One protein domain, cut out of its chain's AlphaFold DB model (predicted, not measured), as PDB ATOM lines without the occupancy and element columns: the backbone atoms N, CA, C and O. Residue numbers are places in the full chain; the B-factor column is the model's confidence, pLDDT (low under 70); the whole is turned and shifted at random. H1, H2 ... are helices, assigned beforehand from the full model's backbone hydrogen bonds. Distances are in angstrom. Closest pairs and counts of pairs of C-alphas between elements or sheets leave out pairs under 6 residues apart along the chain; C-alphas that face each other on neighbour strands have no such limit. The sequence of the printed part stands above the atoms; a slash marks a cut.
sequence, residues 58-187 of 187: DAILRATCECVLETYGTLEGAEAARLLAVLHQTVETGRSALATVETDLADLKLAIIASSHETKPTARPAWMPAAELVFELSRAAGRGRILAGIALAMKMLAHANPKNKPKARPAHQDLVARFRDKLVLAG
ATOM      1  N   ASP A  58      11.268  19.242-170.041       89.56
ATOM      2  CA  ASP A  58      11.753  19.805-168.778       89.56
ATOM      3  C   ASP A  58      10.711  20.743-168.129       89.56
ATOM      4  O   ASP A  58      10.541  20.706-166.912       89.56
ATOM      5  N   ALA A  59       9.953  21.530-168.910       91.56
ATOM      6  CA  ALA A  59       8.863  22.360-168.378       91.56
ATOM      7  C   ALA A  59       7.695  21.504-167.861       91.56
ATOM      8  O   ALA A  59       7.165  21.749-166.778       91.56
ATOM      9  N   ILE A  60       7.335  20.458-168.614       94.00
ATOM     10  CA  ILE A  60       6.324  19.467-168.220       94.00
ATOM     11  C   ILE A  60       6.755  18.769-166.924       94.00
ATOM     12  O   ILE A  60       5.961  18.671-165.990       94.00
ATOM     13  N   LEU A  61       8.015  18.342-166.840       92.00
ATOM     14  CA  LEU A  61       8.578  17.700-165.657       92.00
ATOM     15  C   LEU A  61       8.558  18.626-164.436       92.00
ATOM     16  O   LEU A  61       8.091  18.210-163.377       92.00
ATOM     17  N   ARG A  62       9.010  19.879-164.583       92.06
ATOM     18  CA  ARG A  62       8.988  20.886-163.511       92.06
ATOM     19  C   ARG A  62       7.576  21.075-162.962       92.06
ATOM     20  O   ARG A  62       7.376  20.948-161.757       92.06
ATOM     21  N   ALA A  63       6.601  21.312-163.840       94.06
ATOM     22  CA  ALA A  63       5.207  21.489-163.441       94.06
ATOM     23  C   ALA A  63       4.662  20.253-162.704       94.06
ATOM     24  O   ALA A  63       3.945  20.386-161.713       94.06
ATOM     25  N   THR A  64       5.041  19.045-163.134       93.69
ATOM     26  CA  THR A  64       4.687  17.815-162.417       93.69
ATOM     27  C   THR A  64       5.323  17.770-161.032       93.69
ATOM     28  O   THR A  64       4.603  17.523-160.069       93.69
ATOM     29  N   CYS A  65       6.623  18.047-160.892       91.94
ATOM     30  CA  CYS A  65       7.300  18.069-159.591       91.94
ATOM     31  C   CYS A  65       6.664  19.075-158.626       91.94
ATOM     32  O   CYS A  65       6.434  18.749-157.465       91.94
ATOM     33  N   GLU A  66       6.296  20.262-159.099       92.19
ATOM     34  CA  GLU A  66       5.577  21.228-158.271       92.19
ATOM     35  C   GLU A  66       4.182  20.730-157.852       92.19
ATOM     36  O   GLU A  66       3.796  20.903-156.698       92.19
ATOM     37  N   CYS A  67       3.426  20.067-158.742       91.75
ATOM     38  CA  CYS A  67       2.154  19.437-158.363       91.75
ATOM     39  C   CYS A  67       2.342  18.362-157.281       91.75
ATOM     40  O   CYS A  67       1.478  18.211-156.414       91.75
ATOM     41  N   VAL A  68       3.451  17.614-157.315       88.62
ATOM     42  CA  VAL A  68       3.791  16.622-156.280       88.62
ATOM     43  C   VAL A  68       4.023  17.318-154.942       88.62
ATOM     44  O   VAL A  68       3.410  16.926-153.948       88.62
ATOM     45  N   LEU A  69       4.857  18.360-154.923       88.12
ATOM     46  CA  LEU A  69       5.176  19.134-153.719       88.12
ATOM     47  C   LEU A  69       3.911  19.731-153.085       88.12
ATOM     48  O   LEU A  69       3.710  19.615-151.880       88.12
ATOM     49  N   GLU A  70       3.008  20.289-153.894       87.75
ATOM     50  CA  GLU A  70       1.721  20.813-153.415       87.75
ATOM     51  C   GLU A  70       0.780  19.724-152.892       87.75
ATOM     52  O   GLU A  70       0.041  19.955-151.937       87.75
ATOM     53  N   THR A  71       0.772  18.547-153.524       83.88
ATOM     54  CA  THR A  71      -0.159  17.463-153.173       83.88
ATOM     55  C   THR A  71       0.233  16.775-151.873       83.88
ATOM     56  O   THR A  71      -0.634  16.473-151.055       83.88
ATOM     57  N   TYR A  72       1.523  16.502-151.681       77.25
ATOM     58  CA  TYR A  72       2.004  15.827-150.478       77.25
ATOM     59  C   TYR A  72       2.313  16.798-149.333       77.25
ATOM     60  O   TYR A  72       2.312  16.377-148.176       77.25
ATOM     61  N   GLY A  73       2.510  18.087-149.630       71.56
ATOM     62  CA  GLY A  73       2.781  19.116-148.634       71.56
ATOM     63  C   GLY A  73       3.979  18.753-147.757       71.56
ATOM     64  O   GLY A  73       5.025  18.324-148.244       71.56
ATOM     65  N   THR A  74       3.819  18.909-146.443       69.88
ATOM     66  CA  THR A  74       4.832  18.512-145.461       69.88
ATOM     67  C   THR A  74       4.679  17.033-145.118       69.88
ATOM     68  O   THR A  74       3.774  16.646-144.378       69.88
ATOM     69  N   LEU A  75       5.585  16.211-145.643       77.94
ATOM     70  CA  LEU A  75       5.802  14.846-145.176       77.94
ATOM     71  C   LEU A  75       6.866  14.863-144.069       77.94
ATOM     72  O   LEU A  75       7.897  15.518-144.210       77.94
ATOM     73  N   GLU A  76       6.623  14.145-142.975       76.44
ATOM     74  CA  GLU A  76       7.557  14.053-141.848       76.44
ATOM     75  C   GLU A  76       8.504  12.850-141.991       76.44
ATOM     76  O   GLU A  76       8.139  11.814-142.554       76.44
ATOM     77  N   GLY A  77       9.721  12.985-141.454       81.19
ATOM     78  CA  GLY A  77      10.757  11.946-141.458       81.19
ATOM     79  C   GLY A  77      11.948  12.252-142.372       81.19
ATOM     80  O   GLY A  77      11.891  13.119-143.247       81.19
ATOM     81  N   ALA A  78      13.056  11.539-142.162       82.38
ATOM     82  CA  ALA A  78      14.290  11.745-142.923       82.38
ATOM     83  C   ALA A  78      14.134  11.323-144.396       82.38
ATOM     84  O   ALA A  78      14.654  11.981-145.298       82.38
ATOM     85  N   GLU A  79      13.369  10.262-144.653       83.81
ATOM     86  CA  GLU A  79      13.055   9.765-145.993       83.81
ATOM     87  C   GLU A  79      12.218  10.782-146.770       83.81
ATOM     88  O   GLU A  79      12.518  11.097-147.921       83.81
ATOM     89  N   ALA A  80      11.207  11.356-146.116       83.31
ATOM     90  CA  ALA A  80      10.393  12.429-146.670       83.31
ATOM     91  C   ALA A  80      11.235  13.654-147.053       83.31
ATOM     92  O   ALA A  80      11.106  14.162-148.166       83.31
ATOM     93  N   ALA A  81      12.139  14.095-146.171       85.31
ATOM     94  CA  ALA A  81      13.023  15.227-146.443       85.31
ATOM     95  C   ALA A  81      13.924  14.981-147.667       85.31
ATOM     96  O   ALA A  81      14.063  15.865-148.513       85.31
ATOM     97  N   ARG A  82      14.479  13.767-147.806       87.06
ATOM     98  CA  ARG A  82      15.283  13.370-148.979       87.06
ATOM     99  C   ARG A  82      14.467  13.421-150.274       87.06
ATOM    100  O   ARG A  82      14.940  13.962-151.270       87.06
ATOM    101  N   LEU A  83      13.235  12.909-150.261       88.50
ATOM    102  CA  LEU A  83      12.335  12.933-151.422       88.50
ATOM    103  C   LEU A  83      11.962  14.358-151.845       88.50
ATOM    104  O   LEU A  83      12.015  14.690-153.029       88.50
ATOM    105  N   LEU A  84      11.601  15.206-150.878       87.44
ATOM    106  CA  LEU A  84      11.241  16.599-151.136       87.44
ATOM    107  C   LEU A  84      12.438  17.388-151.684       87.44
ATOM    108  O   LEU A  84      12.266  18.152-152.630       87.44
ATOM    109  N   ALA A  85      13.649  17.160-151.163       88.44
ATOM    110  CA  ALA A  85      14.865  17.802-151.663       88.44
ATOM    111  C   ALA A  85      15.124  17.489-153.147       88.44
ATOM    112  O   ALA A  85      15.377  18.405-153.926       88.44
ATOM    113  N   VAL A  86      14.978  16.225-153.560       88.94
ATOM    114  CA  VAL A  86      15.104  15.816-154.972       88.94
ATOM    115  C   VAL A  86      14.076  16.528-155.853       88.94
ATOM    116  O   VAL A  86      14.411  17.025-156.931       88.94
ATOM    117  N   LEU A  87      12.820  16.606-155.404       89.56
ATOM    118  CA  LEU A  87      11.755  17.289-156.141       89.56
ATOM    119  C   LEU A  87      12.035  18.792-156.280       89.56
ATOM    120  O   LEU A  87      11.934  19.319-157.386       89.56
ATOM    121  N   HIS A  88      12.438  19.467-155.198       90.94
ATOM    122  CA  HIS A  88      12.833  20.879-155.226       90.94
ATOM    123  C   HIS A  88      14.019  21.123-156.166       90.94
ATOM    124  O   HIS A  88      13.949  21.987-157.038       90.94
ATOM    125  N   GLN A  89      15.065  20.303-156.074       88.75
ATOM    126  CA  GLN A  89      16.226  20.411-156.952       88.75
ATOM    127  C   GLN A  89      15.852  20.179-158.425       88.75
ATOM    128  O   GLN A  89      16.395  20.838-159.310       88.75
ATOM    129  N   THR A  90      14.899  19.285-158.706       87.62
ATOM    130  CA  THR A  90      14.386  19.052-160.066       87.62
ATOM    131  C   THR A  90      13.633  20.270-160.600       87.62
ATOM    132  O   THR A  90      13.771  20.611-161.775       87.62
ATOM    133  N   VAL A  91      12.862  20.960-159.754       87.00
ATOM    134  CA  VAL A  91      12.193  22.213-160.136       87.00
ATOM    135  C   VAL A  91      13.225  23.271-160.537       87.00
ATOM    136  O   VAL A  91      13.078  23.909-161.581       87.00
ATOM    137  N   GLU A  92      14.308  23.403-159.774       86.75
ATOM    138  CA  GLU A  92      15.360  24.398-160.014       86.75
ATOM    139  C   GLU A  92      16.255  24.054-161.216       86.75
ATOM    140  O   GLU A  92      16.488  24.889-162.090       86.75
ATOM    141  N   THR A  93      16.736  22.811-161.288       82.69
ATOM    142  CA  THR A  93      17.839  22.395-162.179       82.69
ATOM    143  C   THR A  93      17.418  21.430-163.294       82.69
ATOM    144  O   THR A  93      18.242  21.015-164.115       82.69
ATOM    145  N   GLY A  94      16.132  21.083-163.362       81.62
ATOM    146  CA  GLY A  94      15.577  20.166-164.354       81.62
ATOM    147  C   GLY A  94      15.927  18.701-164.083       81.62
ATOM    148  O   GLY A  94      16.216  18.289-162.962       81.62
ATOM    149  N   ARG A  95      15.906  17.876-165.136       80.94
ATOM    150  CA  ARG A  95      15.974  16.405-165.031       80.94
ATOM    151  C   ARG A  95      17.269  15.817-164.449       80.94
ATOM    152  O   ARG A  95      17.313  14.617-164.198       80.94
ATOM    153  N   SER A  96      18.325  16.615-164.285       79.00
ATOM    154  CA  SER A  96      19.638  16.134-163.828       79.00
ATOM    155  C   SER A  96      19.595  15.593-162.394       79.00
ATOM    156  O   SER A  96      20.181  14.547-162.131       79.00
ATOM    157  N   ALA A  97      18.816  16.228-161.515       76.06
ATOM    158  CA  ALA A  97      18.614  15.791-160.133       76.06
ATOM    159  C   ALA A  97      17.928  14.417-160.029       76.06
ATOM    160  O   ALA A  97      18.199  13.649-159.114       76.06
ATOM    161  N   LEU A  98      17.068  14.070-160.993       79.50
ATOM    162  CA  LEU A  98      16.387  12.772-161.035       79.50
ATOM    163  C   LEU A  98      17.275  11.630-161.546       79.50
ATOM    164  O   LEU A  98      16.967  10.461-161.321       79.50
ATOM    165  N   ALA A  99      18.369  11.943-162.245       72.38
ATOM    166  CA  ALA A  99      19.233  10.929-162.842       72.38
ATOM    167  C   ALA A  99      20.055  10.152-161.799       72.38
ATOM    168  O   ALA A  99      20.451   9.019-162.065       72.38
ATOM    169  N   THR A 100      20.291  10.729-160.618       71.38
ATOM    170  CA  THR A 100      21.095  10.109-159.548       71.38
ATOM    171  C   THR A 100      20.247   9.407-158.488       71.38
ATOM    172  O   THR A 100      20.774   8.649-157.678       71.38
ATOM    173  N   VAL A 101      18.920   9.566-158.532       76.62
ATOM    174  CA  VAL A 101      17.983   9.076-157.507       76.62
ATOM    175  C   VAL A 101      18.062   7.570-157.278       76.62
ATOM    176  O   VAL A 101      17.945   7.121-156.141       76.62
ATOM    177  N   GLU A 102      18.265   6.761-158.324       71.69
ATOM    178  CA  GLU A 102      18.379   5.306-158.144       71.69
ATOM    179  C   GLU A 102      19.592   4.915-157.292       71.69
ATOM    180  O   GLU A 102      19.532   3.917-156.575       71.69
ATOM    181  N   THR A 103      20.672   5.695-157.375       76.31
ATOM    182  CA  THR A 103      21.876   5.520-156.562       76.31
ATOM    183  C   THR A 103      21.677   6.136-155.182       76.31
ATOM    184  O   THR A 103      21.907   5.465-154.177       76.31
ATOM    185  N   ASP A 104      21.186   7.374-155.127       76.00
ATOM    186  CA  ASP A 104      21.098   8.158-153.894       76.00
ATOM    187  C   ASP A 104      20.005   7.669-152.940       76.00
ATOM    188  O   ASP A 104      20.108   7.901-151.738       76.00
ATOM    189  N   LEU A 105      18.965   6.997-153.450       81.44
ATOM    190  CA  LEU A 105      17.832   6.462-152.683       81.44
ATOM    191  C   LEU A 105      17.721   4.927-152.790       81.44
ATOM    192  O   LEU A 105      16.625   4.370-152.694       81.44
ATOM    193  N   ALA A 106      18.828   4.214-153.020       81.25
ATOM    194  CA  ALA A 106      18.818   2.757-153.203       81.25
ATOM    195  C   ALA A 106      18.187   1.994-152.017       81.25
ATOM    196  O   ALA A 106      17.453   1.023-152.213       81.25
ATOM    197  N   ASP A 107      18.422   2.464-150.793       79.12
ATOM    198  CA  ASP A 107      17.805   1.971-149.560       79.12
ATOM    199  C   ASP A 107      16.276   2.121-149.584       79.12
ATOM    200  O   ASP A 107      15.539   1.172-149.304       79.12
ATOM    201  N   LEU A 108      15.794   3.286-150.018       79.44
ATOM    202  CA  LEU A 108      14.370   3.571-150.155       79.44
ATOM    203  C   LEU A 108      13.714   2.699-151.233       79.44
ATOM    204  O   LEU A 108      12.597   2.218-151.053       79.44
ATOM    205  N   LYS A 109      14.428   2.442-152.336       79.75
ATOM    206  CA  LYS A 109      13.988   1.532-153.404       79.75
ATOM    207  C   LYS A 109      13.765   0.118-152.873       79.75
ATOM    208  O   LYS A 109      12.746  -0.499-153.178       79.75
ATOM    209  N   LEU A 110      14.700  -0.390-152.069       79.62
ATOM    210  CA  LEU A 110      14.575  -1.702-151.433       79.62
ATOM    211  C   LEU A 110      13.395  -1.742-150.458       79.62
ATOM    212  O   LEU A 110      12.642  -2.715-150.468       79.62
ATOM    213  N   ALA A 111      13.184  -0.674-149.684       75.25
ATOM    214  CA  ALA A 111      12.035  -0.556-148.789       75.25
ATOM    215  C   ALA A 111      10.696  -0.586-149.552       75.25
ATOM    216  O   ALA A 111       9.789  -1.318-149.159       75.25
ATOM    217  N   ILE A 112      10.582   0.126-150.684       77.19
ATOM    218  CA  ILE A 112       9.388   0.088-151.553       77.19
ATOM    219  C   ILE A 112       9.121  -1.331-152.060       77.19
ATOM    220  O   ILE A 112       7.983  -1.808-152.003       77.19
ATOM    221  N   ILE A 113      10.155  -2.016-152.561       78.06
ATOM    222  CA  ILE A 113      10.027  -3.385-153.077       78.06
ATOM    223  C   ILE A 113       9.559  -4.317-151.957       78.06
ATOM    224  O   ILE A 113       8.570  -5.024-152.133       78.06
ATOM    225  N   ALA A 114      10.207  -4.271-150.791       74.69
ATOM    226  CA  ALA A 114       9.840  -5.093-149.643       74.69
ATOM    227  C   ALA A 114       8.374  -4.871-149.222       74.69
ATOM    228  O   ALA A 114       7.607  -5.830-149.131       74.69
ATOM    229  N   SER A 115       7.940  -3.613-149.081       68.12
ATOM    230  CA  SER A 115       6.556  -3.267-148.721       68.12
ATOM    231  C   SER A 115       5.525  -3.575-149.817       68.12
ATOM    232  O   SER A 115       4.329  -3.676-149.532       68.12
ATOM    233  N   SER A 116       5.945  -3.733-151.075       67.44
ATOM    234  CA  SER A 116       5.058  -4.134-152.178       67.44
ATOM    235  C   SER A 116       4.637  -5.604-152.092       67.44
ATOM    236  O   SER A 116       3.607  -5.975-152.655       67.44
ATOM    237  N   HIS A 117       5.395  -6.424-151.359       67.06
ATOM    238  CA  HIS A 117       5.096  -7.836-151.115       67.06
ATOM    239  C   HIS A 117       4.310  -8.082-149.818       67.06
ATOM    240  O   HIS A 117       3.864  -9.203-149.571       67.06
ATOM    241  N   GLU A 118       4.092  -7.048-149.001       62.06
ATOM    242  CA  GLU A 118       3.284  -7.159-147.789       62.06
ATOM    243  C   GLU A 118       1.783  -7.132-148.112       62.06
ATOM    244  O   GLU A 118       1.268  -6.239-148.784       62.06
ATOM    245  N   THR A 119       1.042  -8.111-147.591       54.84
ATOM    246  CA  THR A 119      -0.396  -8.294-147.856       54.84
ATOM    247  C   THR A 119      -1.312  -7.392-147.015       54.84
ATOM    248  O   THR A 119      -2.530  -7.427-147.194       54.84
ATOM    249  N   LYS A 120      -0.770  -6.568-146.102       52.72
ATOM    250  CA  LYS A 120      -1.561  -5.714-145.192       52.72
ATOM    251  C   LYS A 120      -1.454  -4.216-145.547       52.72
ATOM    252  O   LYS A 120      -0.377  -3.640-145.428       52.72
ATOM    253  N   PRO A 121      -2.571  -3.527-145.870       50.56
ATOM    254  CA  PRO A 121      -2.577  -2.109-146.271       50.56
ATOM    255  C   PRO A 121      -2.116  -1.101-145.206       50.56
ATOM    256  O   PRO A 121      -1.861   0.054-145.532       50.56
ATOM    257  N   THR A 122      -2.071  -1.493-143.931       57.44
ATOM    258  CA  THR A 122      -1.802  -0.600-142.789       57.44
ATOM    259  C   THR A 122      -0.319  -0.432-142.457       57.44
ATOM    260  O   THR A 122      -0.004   0.314-141.539       57.44
ATOM    261  N   ALA A 123       0.584  -1.110-143.169       61.28
ATOM    262  CA  ALA A 123       2.021  -1.084-142.883       61.28
ATOM    263  C   ALA A 123       2.805  -0.024-143.681       61.28
ATOM    264  O   ALA A 123       3.975   0.212-143.395       61.28
ATOM    265  N   ARG A 124       2.191   0.626-144.682       73.25
ATOM    266  CA  ARG A 124       2.920   1.540-145.573       73.25
ATOM    267  C   ARG A 124       3.165   2.905-144.910       73.25
ATOM    268  O   ARG A 124       2.188   3.567-144.551       73.25
ATOM    269  N   PRO A 125       4.427   3.362-144.800       76.50
ATOM    270  CA  PRO A 125       4.753   4.696-144.303       76.50
ATOM    271  C   PRO A 125       4.083   5.811-145.115       76.50
ATOM    272  O   PRO A 125       3.861   5.671-146.319       76.50
ATOM    273  N   ALA A 126       3.816   6.954-144.480       78.25
ATOM    274  CA  ALA A 126       3.160   8.094-145.129       78.25
ATOM    275  C   ALA A 126       3.950   8.663-146.325       78.25
ATOM    276  O   ALA A 126       3.344   9.165-147.269       78.25
ATOM    277  N   TRP A 127       5.282   8.536-146.315       81.50
ATOM    278  CA  TRP A 127       6.165   8.969-147.403       81.50
ATOM    279  C   TRP A 127       6.200   8.002-148.600       81.50
ATOM    280  O   TRP A 127       6.647   8.390-149.679       81.50
ATOM    281  N   MET A 128       5.714   6.763-148.449       82.81
ATOM    282  CA  MET A 128       5.835   5.699-149.459       82.81
ATOM    283  C   MET A 128       5.228   6.075-150.824       82.81
ATOM    284  O   MET A 128       5.911   5.902-151.831       82.81
ATOM    285  N   PRO A 129       4.012   6.654-150.912       81.88
ATOM    286  CA  PRO A 129       3.443   7.028-152.209       81.88
ATOM    287  C   PRO A 129       4.241   8.128-152.927       81.88
ATOM    288  O   PRO A 129       4.343   8.120-154.150       81.88
ATOM    289  N   ALA A 130       4.828   9.065-152.172       84.38
ATOM    290  CA  ALA A 130       5.704  10.087-152.738       84.38
ATOM    291  C   ALA A 130       7.016   9.471-153.243       84.38
ATOM    292  O   ALA A 130       7.513   9.862-154.296       84.38
ATOM    293  N   ALA A 131       7.539   8.463-152.538       86.50
ATOM    294  CA  ALA A 131       8.713   7.718-152.970       86.50
ATOM    295  C   ALA A 131       8.459   6.976-154.287       86.50
ATOM    296  O   ALA A 131       9.202   7.181-155.244       86.50
ATOM    297  N   GLU A 132       7.382   6.185-154.367       86.38
ATOM    298  CA  GLU A 132       6.973   5.480-155.591       86.38
ATOM    299  C   GLU A 132       6.898   6.449-156.784       86.38
ATOM    300  O   GLU A 132       7.419   6.164-157.862       86.38
ATOM    301  N   LEU A 133       6.328   7.639-156.574       88.50
ATOM    302  CA  LEU A 133       6.239   8.663-157.606       88.50
ATOM    303  C   LEU A 133       7.611   9.204-158.033       88.50
ATOM    304  O   LEU A 133       7.881   9.303-159.232       88.50
ATOM    305  N   VAL A 134       8.483   9.559-157.083       88.62
ATOM    306  CA  VAL A 134       9.839  10.062-157.375       88.62
ATOM    307  C   VAL A 134      10.648   9.019-158.151       88.62
ATOM    308  O   VAL A 134      11.346   9.373-159.105       88.62
ATOM    309  N   PHE A 135      10.510   7.731-157.824       87.00
ATOM    310  CA  PHE A 135      11.134   6.653-158.594       87.00
ATOM    311  C   PHE A 135      10.592   6.552-160.017       87.00
ATOM    312  O   PHE A 135      11.378   6.386-160.952       87.00
ATOM    313  N   GLU A 136       9.280   6.692-160.214       86.69
ATOM    314  CA  GLU A 136       8.699   6.688-161.558       86.69
ATOM    315  C   GLU A 136       9.186   7.868-162.403       86.69
ATOM    316  O   GLU A 136       9.565   7.675-163.560       86.69
ATOM    317  N   LEU A 137       9.269   9.069-161.824       88.50
ATOM    318  CA  LEU A 137       9.838  10.238-162.500       88.50
ATOM    319  C   LEU A 137      11.321  10.039-162.836       88.50
ATOM    320  O   LEU A 137      11.751  10.360-163.945       88.50
ATOM    321  N   SER A 138      12.091   9.446-161.925       86.12
ATOM    322  CA  SER A 138      13.514   9.145-162.134       86.12
ATOM    323  C   SER A 138      13.723   8.137-163.257       86.12
ATOM    324  O   SER A 138      14.520   8.348-164.176       86.12
ATOM    325  N   ARG A 139      12.920   7.069-163.264       83.56
ATOM    326  CA  ARG A 139      12.893   6.080-164.344       83.56
ATOM    327  C   ARG A 139      12.520   6.724-165.680       83.56
ATOM    328  O   ARG A 139      13.113   6.378-166.703       83.56
ATOM    329  N   ALA A 140      11.564   7.654-165.678       81.62
ATOM    330  CA  ALA A 140      11.148   8.401-166.862       81.62
ATOM    331  C   ALA A 140      12.284   9.270-167.422       81.62
ATOM    332  O   ALA A 140      12.527   9.252-168.630       81.62
ATOM    333  N   ALA A 141      12.989   9.986-166.541       79.88
ATOM    334  CA  ALA A 141      14.115  10.848-166.887       79.88
ATOM    335  C   ALA A 141      15.314  10.051-167.431       79.88
ATOM    336  O   ALA A 141      15.968  10.498-168.373       79.88
ATOM    337  N   GLY A 142      15.571   8.854-166.892       75.19
ATOM    338  CA  GLY A 142      16.685   8.000-167.312       75.19
ATOM    339  C   GLY A 142      16.431   7.154-168.568       75.19
ATOM    340  O   GLY A 142      17.382   6.763-169.241       75.19
ATOM    341  N   ARG A 143      15.170   6.842-168.912       70.06
ATOM    342  CA  ARG A 143      14.835   5.849-169.958       70.06
ATOM    343  C   ARG A 143      13.967   6.398-171.089       70.06
ATOM    344  O   ARG A 143      12.937   5.803-171.380       70.06
ATOM    345  N   GLY A 144      14.351   7.503-171.734       67.25
ATOM    346  CA  GLY A 144      13.886   7.948-173.070       67.25
ATOM    347  C   GLY A 144      12.370   8.118-173.335       67.25
ATOM    348  O   GLY A 144      11.993   8.605-174.396       67.25
ATOM    349  N   ARG A 145      11.487   7.737-172.407       82.81
ATOM    350  CA  ARG A 145      10.017   7.775-172.484       82.81
ATOM    351  C   ARG A 145       9.475   8.656-171.366       82.81
ATOM    352  O   ARG A 145       8.626   8.243-170.575       82.81
ATOM    353  N   ILE A 146      10.004   9.871-171.305       88.44
ATOM    354  CA  ILE A 146       9.759  10.801-170.207       88.44
ATOM    355  C   ILE A 146       8.264  11.111-170.040       88.44
ATOM    356  O   ILE A 146       7.737  10.997-168.939       88.44
ATOM    357  N   LEU A 147       7.540  11.354-171.140       92.38
ATOM    358  CA  LEU A 147       6.108  11.675-171.106       92.38
ATOM    359  C   LEU A 147       5.247  10.551-170.522       92.38
ATOM    360  O   LEU A 147       4.300  10.828-169.793       92.38
ATOM    361  N   ALA A 148       5.581   9.288-170.794       90.44
ATOM    362  CA  ALA A 148       4.831   8.152-170.264       90.44
ATOM    363  C   ALA A 148       5.019   8.003-168.747       90.44
ATOM    364  O   ALA A 148       4.060   7.713-168.033       90.44
ATOM    365  N   GLY A 149       6.238   8.226-168.247       89.94
ATOM    366  CA  GLY A 149       6.494   8.200-166.808       89.94
ATOM    367  C   GLY A 149       5.898   9.407-166.081       89.94
ATOM    368  O   GLY A 149       5.298   9.237-165.024       89.94
ATOM    369  N   ILE A 150       5.936  10.598-166.690       93.38
ATOM    370  CA  ILE A 150       5.225  11.775-166.170       93.38
ATOM    371  C   ILE A 150       3.710  11.517-166.134       93.38
ATOM    372  O   ILE A 150       3.061  11.797-165.129       93.38
ATOM    373  N   ALA A 151       3.128  10.944-167.189       94.38
ATOM    374  CA  ALA A 151       1.704  10.608-167.225       94.38
ATOM    375  C   ALA A 151       1.309   9.607-166.130       94.38
ATOM    376  O   ALA A 151       0.264   9.765-165.497       94.38
ATOM    377  N   LEU A 152       2.160   8.610-165.864       91.94
ATOM    378  CA  LEU A 152       1.963   7.678-164.757       91.94
ATOM    379  C   LEU A 152       2.020   8.394-163.400       91.94
ATOM    380  O   LEU A 152       1.124   8.193-162.585       91.94
ATOM    381  N   ALA A 153       2.998   9.275-163.184       91.31
ATOM    382  CA  ALA A 153       3.092  10.080-161.967       91.31
ATOM    383  C   ALA A 153       1.839  10.954-161.760       91.31
ATOM    384  O   ALA A 153       1.259  10.960-160.676       91.31
ATOM    385  N   MET A 154       1.347  11.613-162.815       92.75
ATOM    386  CA  MET A 154       0.105  12.399-162.773       92.75
ATOM    387  C   MET A 154      -1.121  11.534-162.446       92.75
ATOM    388  O   MET A 154      -2.002  11.958-161.697       92.75
ATOM    389  N   LYS A 155      -1.172  10.298-162.959       91.00
ATOM    390  CA  LYS A 155      -2.214   9.327-162.602       91.00
ATOM    391  C   LYS A 155      -2.134   8.925-161.128       91.00
ATOM    392  O   LYS A 155      -3.162   8.862-160.461       91.00
ATOM    393  N   MET A 156      -0.931   8.662-160.616       89.06
ATOM    394  CA  MET A 156      -0.710   8.307-159.211       89.06
ATOM    395  C   MET A 156      -1.128   9.443-158.272       89.06
ATOM    396  O   MET A 156      -1.832   9.185-157.299       89.06
ATOM    397  N   LEU A 157      -0.790  10.696-158.603       88.50
ATOM    398  CA  LEU A 157      -1.219  11.880-157.843       88.50
ATOM    399  C   LEU A 157      -2.738  11.996-157.758       88.50
ATOM    400  O   LEU A 157      -3.278  12.233-156.679       88.50
ATOM    401  N   ALA A 158      -3.437  11.778-158.874       87.31
ATOM    402  CA  ALA A 158      -4.898  11.816-158.911       87.31
ATOM    403  C   ALA A 158      -5.565  10.707-158.068       87.31
ATOM    404  O   ALA A 158      -6.746  10.810-157.732       87.31
ATOM    405  N   HIS A 159      -4.823   9.652-157.709       79.19
ATOM    406  CA  HIS A 159      -5.304   8.515-156.916       79.19
ATOM    407  C   HIS A 159      -4.656   8.396-155.525       79.19
ATOM    408  O   HIS A 159      -4.884   7.393-154.841       79.19
ATOM    409  N   ALA A 160      -3.874   9.384-155.080       71.31
ATOM    410  CA  ALA A 160      -3.209   9.337-153.780       71.31
ATOM    411  C   ALA A 160      -4.219   9.067-152.632       71.31
ATOM    412  O   ALA A 160      -5.314   9.635-152.576       71.31
ATOM    413  N   ASN A 161      -3.866   8.118-151.752       57.03
ATOM    414  CA  ASN A 161      -4.786   7.372-150.885       57.03
ATOM    415  C   ASN A 161      -5.679   8.261-149.978       57.03
ATOM    416  O   ASN A 161      -5.166   9.068-149.204       57.03
ATOM    417  N   PRO A 162      -7.008   8.025-149.956       49.03
ATOM    418  CA  PRO A 162      -7.989   8.652-149.073       49.03
ATOM    419  C   PRO A 162      -7.681   8.807-147.586       49.03
ATOM    420  O   PRO A 162      -8.284   9.684-146.958       49.03
ATOM    421  N   LYS A 163      -6.865   7.909-147.026       50.44
ATOM    422  CA  LYS A 163      -6.731   7.706-145.577       50.44
ATOM    423  C   LYS A 163      -5.649   8.565-144.913       50.44
ATOM    424  O   LYS A 163      -5.697   8.715-143.699       50.44
ATOM    425  N   ASN A 164      -4.759   9.188-145.688       46.88
ATOM    426  CA  ASN A 164      -3.722  10.091-145.184       46.88
ATOM    427  C   ASN A 164      -4.092  11.530-145.589       46.88
ATOM    428  O   ASN A 164      -3.957  11.892-146.753       46.88
ATOM    429  N   LYS A 165      -4.633  12.348-144.677       37.00
ATOM    430  CA  LYS A 165      -4.877  13.789-144.923       37.00
ATOM    431  C   LYS A 165      -3.645  14.599-144.478       37.00
ATOM    432  O   LYS A 165      -3.100  14.275-143.427       37.00
ATOM    433  N   PRO A 166      -3.265  15.665-145.209       45.03
ATOM    434  CA  PRO A 166      -3.900  16.969-144.995       45.03
ATOM    435  C   PRO A 166      -4.342  17.681-146.293       45.03
ATOM    436  O   PRO A 166      -3.612  17.755-147.264       45.03
ATOM    437  N   LYS A 167      -5.561  18.247-146.239       43.97
ATOM    438  CA  LYS A 167      -6.193  19.233-147.151       43.97
ATOM    439  C   LYS A 167      -6.339  18.855-148.647       43.97
ATOM    440  O   LYS A 167      -5.443  19.035-149.446       43.97
ATOM    441  N   ALA A 168      -7.567  18.436-148.989       51.72
ATOM    442  CA  ALA A 168      -8.173  18.342-150.329       51.72
ATOM    443  C   ALA A 168      -7.362  17.605-151.420       51.72
ATOM    444  O   ALA A 168      -6.469  18.152-152.060       51.72
ATOM    445  N   ARG A 169      -7.759  16.349-151.684       61.16
ATOM    446  CA  ARG A 169      -7.272  15.558-152.825       61.16
ATOM    447  C   ARG A 169      -7.460  16.354-154.119       61.16
ATOM    448  O   ARG A 169      -8.553  16.885-154.305       61.16
ATOM    449  N   PRO A 170      -6.492  16.366-155.043       60.28
ATOM    450  CA  PRO A 170      -6.800  16.700-156.418       60.28
ATOM    451  C   PRO A 170      -7.750  15.641-156.988       60.28
ATOM    452  O   PRO A 170      -7.353  14.487-157.146       60.28
ATOM    453  N   ALA A 171      -8.985  15.998-157.348       78.44
ATOM    454  CA  ALA A 171      -9.645  15.242-158.409       78.44
ATOM    455  C   ALA A 171      -8.791  15.366-159.686       78.44
ATOM    456  O   ALA A 171      -8.023  16.322-159.822       78.44
ATOM    457  N   HIS A 172      -8.922  14.448-160.654       88.88
ATOM    458  CA  HIS A 172      -8.209  14.605-161.931       88.88
ATOM    459  C   HIS A 172      -8.423  16.008-162.530       88.88
ATOM    460  O   HIS A 172      -7.472  16.587-163.038       88.88
ATOM    461  N   GLN A 173      -9.624  16.584-162.398       88.44
ATOM    462  CA  GLN A 173      -9.941  17.942-162.854       88.44
ATOM    463  C   GLN A 173      -9.149  19.029-162.105       88.44
ATOM    464  O   GLN A 173      -8.561  19.895-162.747       88.44
ATOM    465  N   ASP A 174      -9.059  18.954-160.774       88.56
ATOM    466  CA  ASP A 174      -8.281  19.918-159.978       88.56
ATOM    467  C   ASP A 174      -6.782  19.826-160.276       88.56
ATOM    468  O   ASP A 174      -6.065  20.825-160.246       88.56
ATOM    469  N   LEU A 175      -6.288  18.606-160.520       91.56
ATOM    470  CA  LEU A 175      -4.895  18.382-160.889       91.56
ATOM    471  C   LEU A 175      -4.609  18.897-162.299       91.56
ATOM    472  O   LEU A 175      -3.564  19.494-162.529       91.56
ATOM    473  N   VAL A 176      -5.544  18.702-163.231       93.94
ATOM    474  CA  VAL A 176      -5.466  19.272-164.577       93.94
ATOM    475  C   VAL A 176      -5.372  20.794-164.506       93.94
ATOM    476  O   VAL A 176      -4.468  21.352-165.119       93.94
ATOM    477  N   ALA A 177      -6.259  21.456-163.755       92.62
ATOM    478  CA  ALA A 177      -6.261  22.912-163.627       92.62
ATOM    479  C   ALA A 177      -4.918  23.430-163.089       92.62
ATOM    480  O   ALA A 177      -4.241  24.197-163.769       92.62
ATOM    481  N   ARG A 178      -4.460  22.895-161.948       92.06
ATOM    482  CA  ARG A 178      -3.165  23.263-161.352       92.06
ATOM    483  C   ARG A 178      -1.986  23.036-162.289       92.06
ATOM    484  O   ARG A 178      -1.100  23.876-162.390       92.06
ATOM    485  N   PHE A 179      -1.967  21.899-162.978       94.75
ATOM    486  CA  PHE A 179      -0.893  21.585-163.910       94.75
ATOM    487  C   PHE A 179      -0.857  22.562-165.092       94.75
ATOM    488  O   PHE A 179       0.221  22.987-165.502       94.75
ATOM    489  N   ARG A 180      -2.022  22.964-165.618       94.50
ATOM    490  CA  ARG A 180      -2.100  24.002-166.659       94.50
ATOM    491  C   ARG A 180      -1.580  25.340-166.150       94.50
ATOM    492  O   ARG A 180      -0.775  25.947-166.847       94.50
ATOM    493  N   ASP A 181      -1.988  25.760-164.954       93.31
ATOM    494  CA  ASP A 181      -1.558  27.034-164.365       93.31
ATOM    495  C   ASP A 181      -0.028  27.105-164.258       93.31
ATOM    496  O   ASP A 181       0.590  28.088-164.665       93.31
ATOM    497  N   LYS A 182       0.606  26.013-163.823       92.94
ATOM    498  CA  LYS A 182       2.069  25.899-163.735       92.94
ATOM    499  C   LYS A 182       2.771  25.993-165.083       92.94
ATOM    500  O   LYS A 182       3.818  26.622-165.195       92.94
ATOM    501  N   LEU A 183       2.189  25.392-166.118       90.75
ATOM    502  CA  LEU A 183       2.737  25.459-167.471       90.75
ATOM    503  C   LEU A 183       2.570  26.835-168.121       90.75
ATOM    504  O   LEU A 183       3.366  27.177-168.988       90.75
ATOM    505  N   VAL A 184       1.570  27.618-167.707       82.56
ATOM    506  CA  VAL A 184       1.398  29.011-168.148       82.56
ATOM    507  C   VAL A 184       2.410  29.933-167.470       82.56
ATOM    508  O   VAL A 184       2.935  30.823-168.122       82.56
ATOM    509  N   LEU A 185       2.715  29.712-166.190       62.53
ATOM    510  CA  LEU A 185       3.686  30.524-165.442       62.53
ATOM    511  C   LEU A 185       5.150  30.253-165.832       62.53
ATOM    512  O   LEU A 185       6.024  31.056-165.515       62.53
ATOM    513  N   ALA A 186       5.426  29.123-166.488       57.44
ATOM    514  CA  ALA A 186       6.773  28.700-166.872       57.44
ATOM    515  C   ALA A 186       7.201  29.118-168.296       57.44
ATOM    516  O   ALA A 186       8.334  28.811-168.679       57.44
ATOM    517  N   GLY A 187       6.319  29.751-169.081       46.56
ATOM    518  CA  GLY A 187       6.560  30.180-170.468       46.56
ATOM    519  C   GLY A 187       6.439  31.684-170.651       46.56
ATOM    520  O   GLY A 187       7.088  32.185-171.596       46.56
TER     521      GLY A 187
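What this domain is: This is residues 58 to 187 of the 187 residues of an uncharacterized protein of Deltaproteobacteria bacterium (UniProt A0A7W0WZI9). Four helices, H1, H2, H6 and H7, pack round one another as a four-cornered bundle, with H1 and H7 running one way and H2 and H6 the other. H8 packs slantwise on H1 at one side, H5 crosses near the beginning of H6 at another, the short H3 and H4 pack on H6, and residues 117 to 122 stick out as a loop. The printed part has 130 residues with eight named helices, H1 to H8 in chain order, and no named strand; the class is all helix. It is compact, with a radius of gyration of the C-alphas of 14.1 A and spans of 43 by 32 by 24 A.

Where its parts are: Find C-alpha 58 at (11.753, 19.805, -168.778); from there H1, residues 58 to 72, runs 21.1 A to C-alpha 72 at (2.004, 15.827, -150.478). Next comes H2, residues 78 to 93, the longest helix at 22.3 A. H3 is residues 96 to 99, H4 residues 101 to 104, and H5 residues 106 to 116. Then look for H6, residues 128 to 142 and 21.0 A long, and H7, residues 146 to 158 and 18.5 A. H8, residues 172 to 185, runs 20.2 A and ends at C-alpha 185, (3.686, 30.524, -165.442).

How they stand to each other: Begin with the bundle of H1, H2, H6 and H7. H1 and H2 form a helical hairpin at a shallow tilt of 31 degrees; H2 touches H1 with residues 84 to 91 alone, closest at the C-alphas of Arg 62 and Val 91, 4.8 A apart. H6 and H7 form another, at 14 degrees, with the C-alphas of Ala 140 and Ile 146 closest at 4.3 A. H1 touches H7 at a shallow tilt of 20 degrees, the same way, closest at the C-alphas of Leu 61 and Ile 150, 6.8 A. Residues 83 to 87 of H2 touch residues 130 to 134 of H6, the same way, at a tilt of 36 degrees, only just steep; the closest C-alphas, Leu 83 and Ala 131, are 6.5 A apart. H2 and H7 are apart. H6 is the hub, touching five helices: among them H3, closest at the C-alphas of Leu 98 and Ser 138, 4.8 A; H4, at Val 101 and Ser 138, 6.4 A; and H5, at Ile 112 and Met 128, 7.0 A, with a steep tilt of 58 degrees, opposite ways. H8 touches H1 at a steep tilt of 50 degrees, closest at the C-alphas of Ala 63 and Lys 182, 5.4 A. In H1, H2, H5, H6, H7 and H8 every O i to N i+4 pair is within hydrogen-bond range; H3 and H4 are too short for such a pair.

The domain as a whole: The C-alphas of Thr 119 and Gly 187, the two farthest apart, are 45.2 A from each other. The printed part has no cut and ends at the chain's last residue, 187. The links H5 to H6, 11 residues, and H7 to H8, 13 residues, are long. Look for pLDDT under 70 at residues 74, 115 to 123, 144, 161 to 170 and 185 to 187; the mean of the printed part is 79.6.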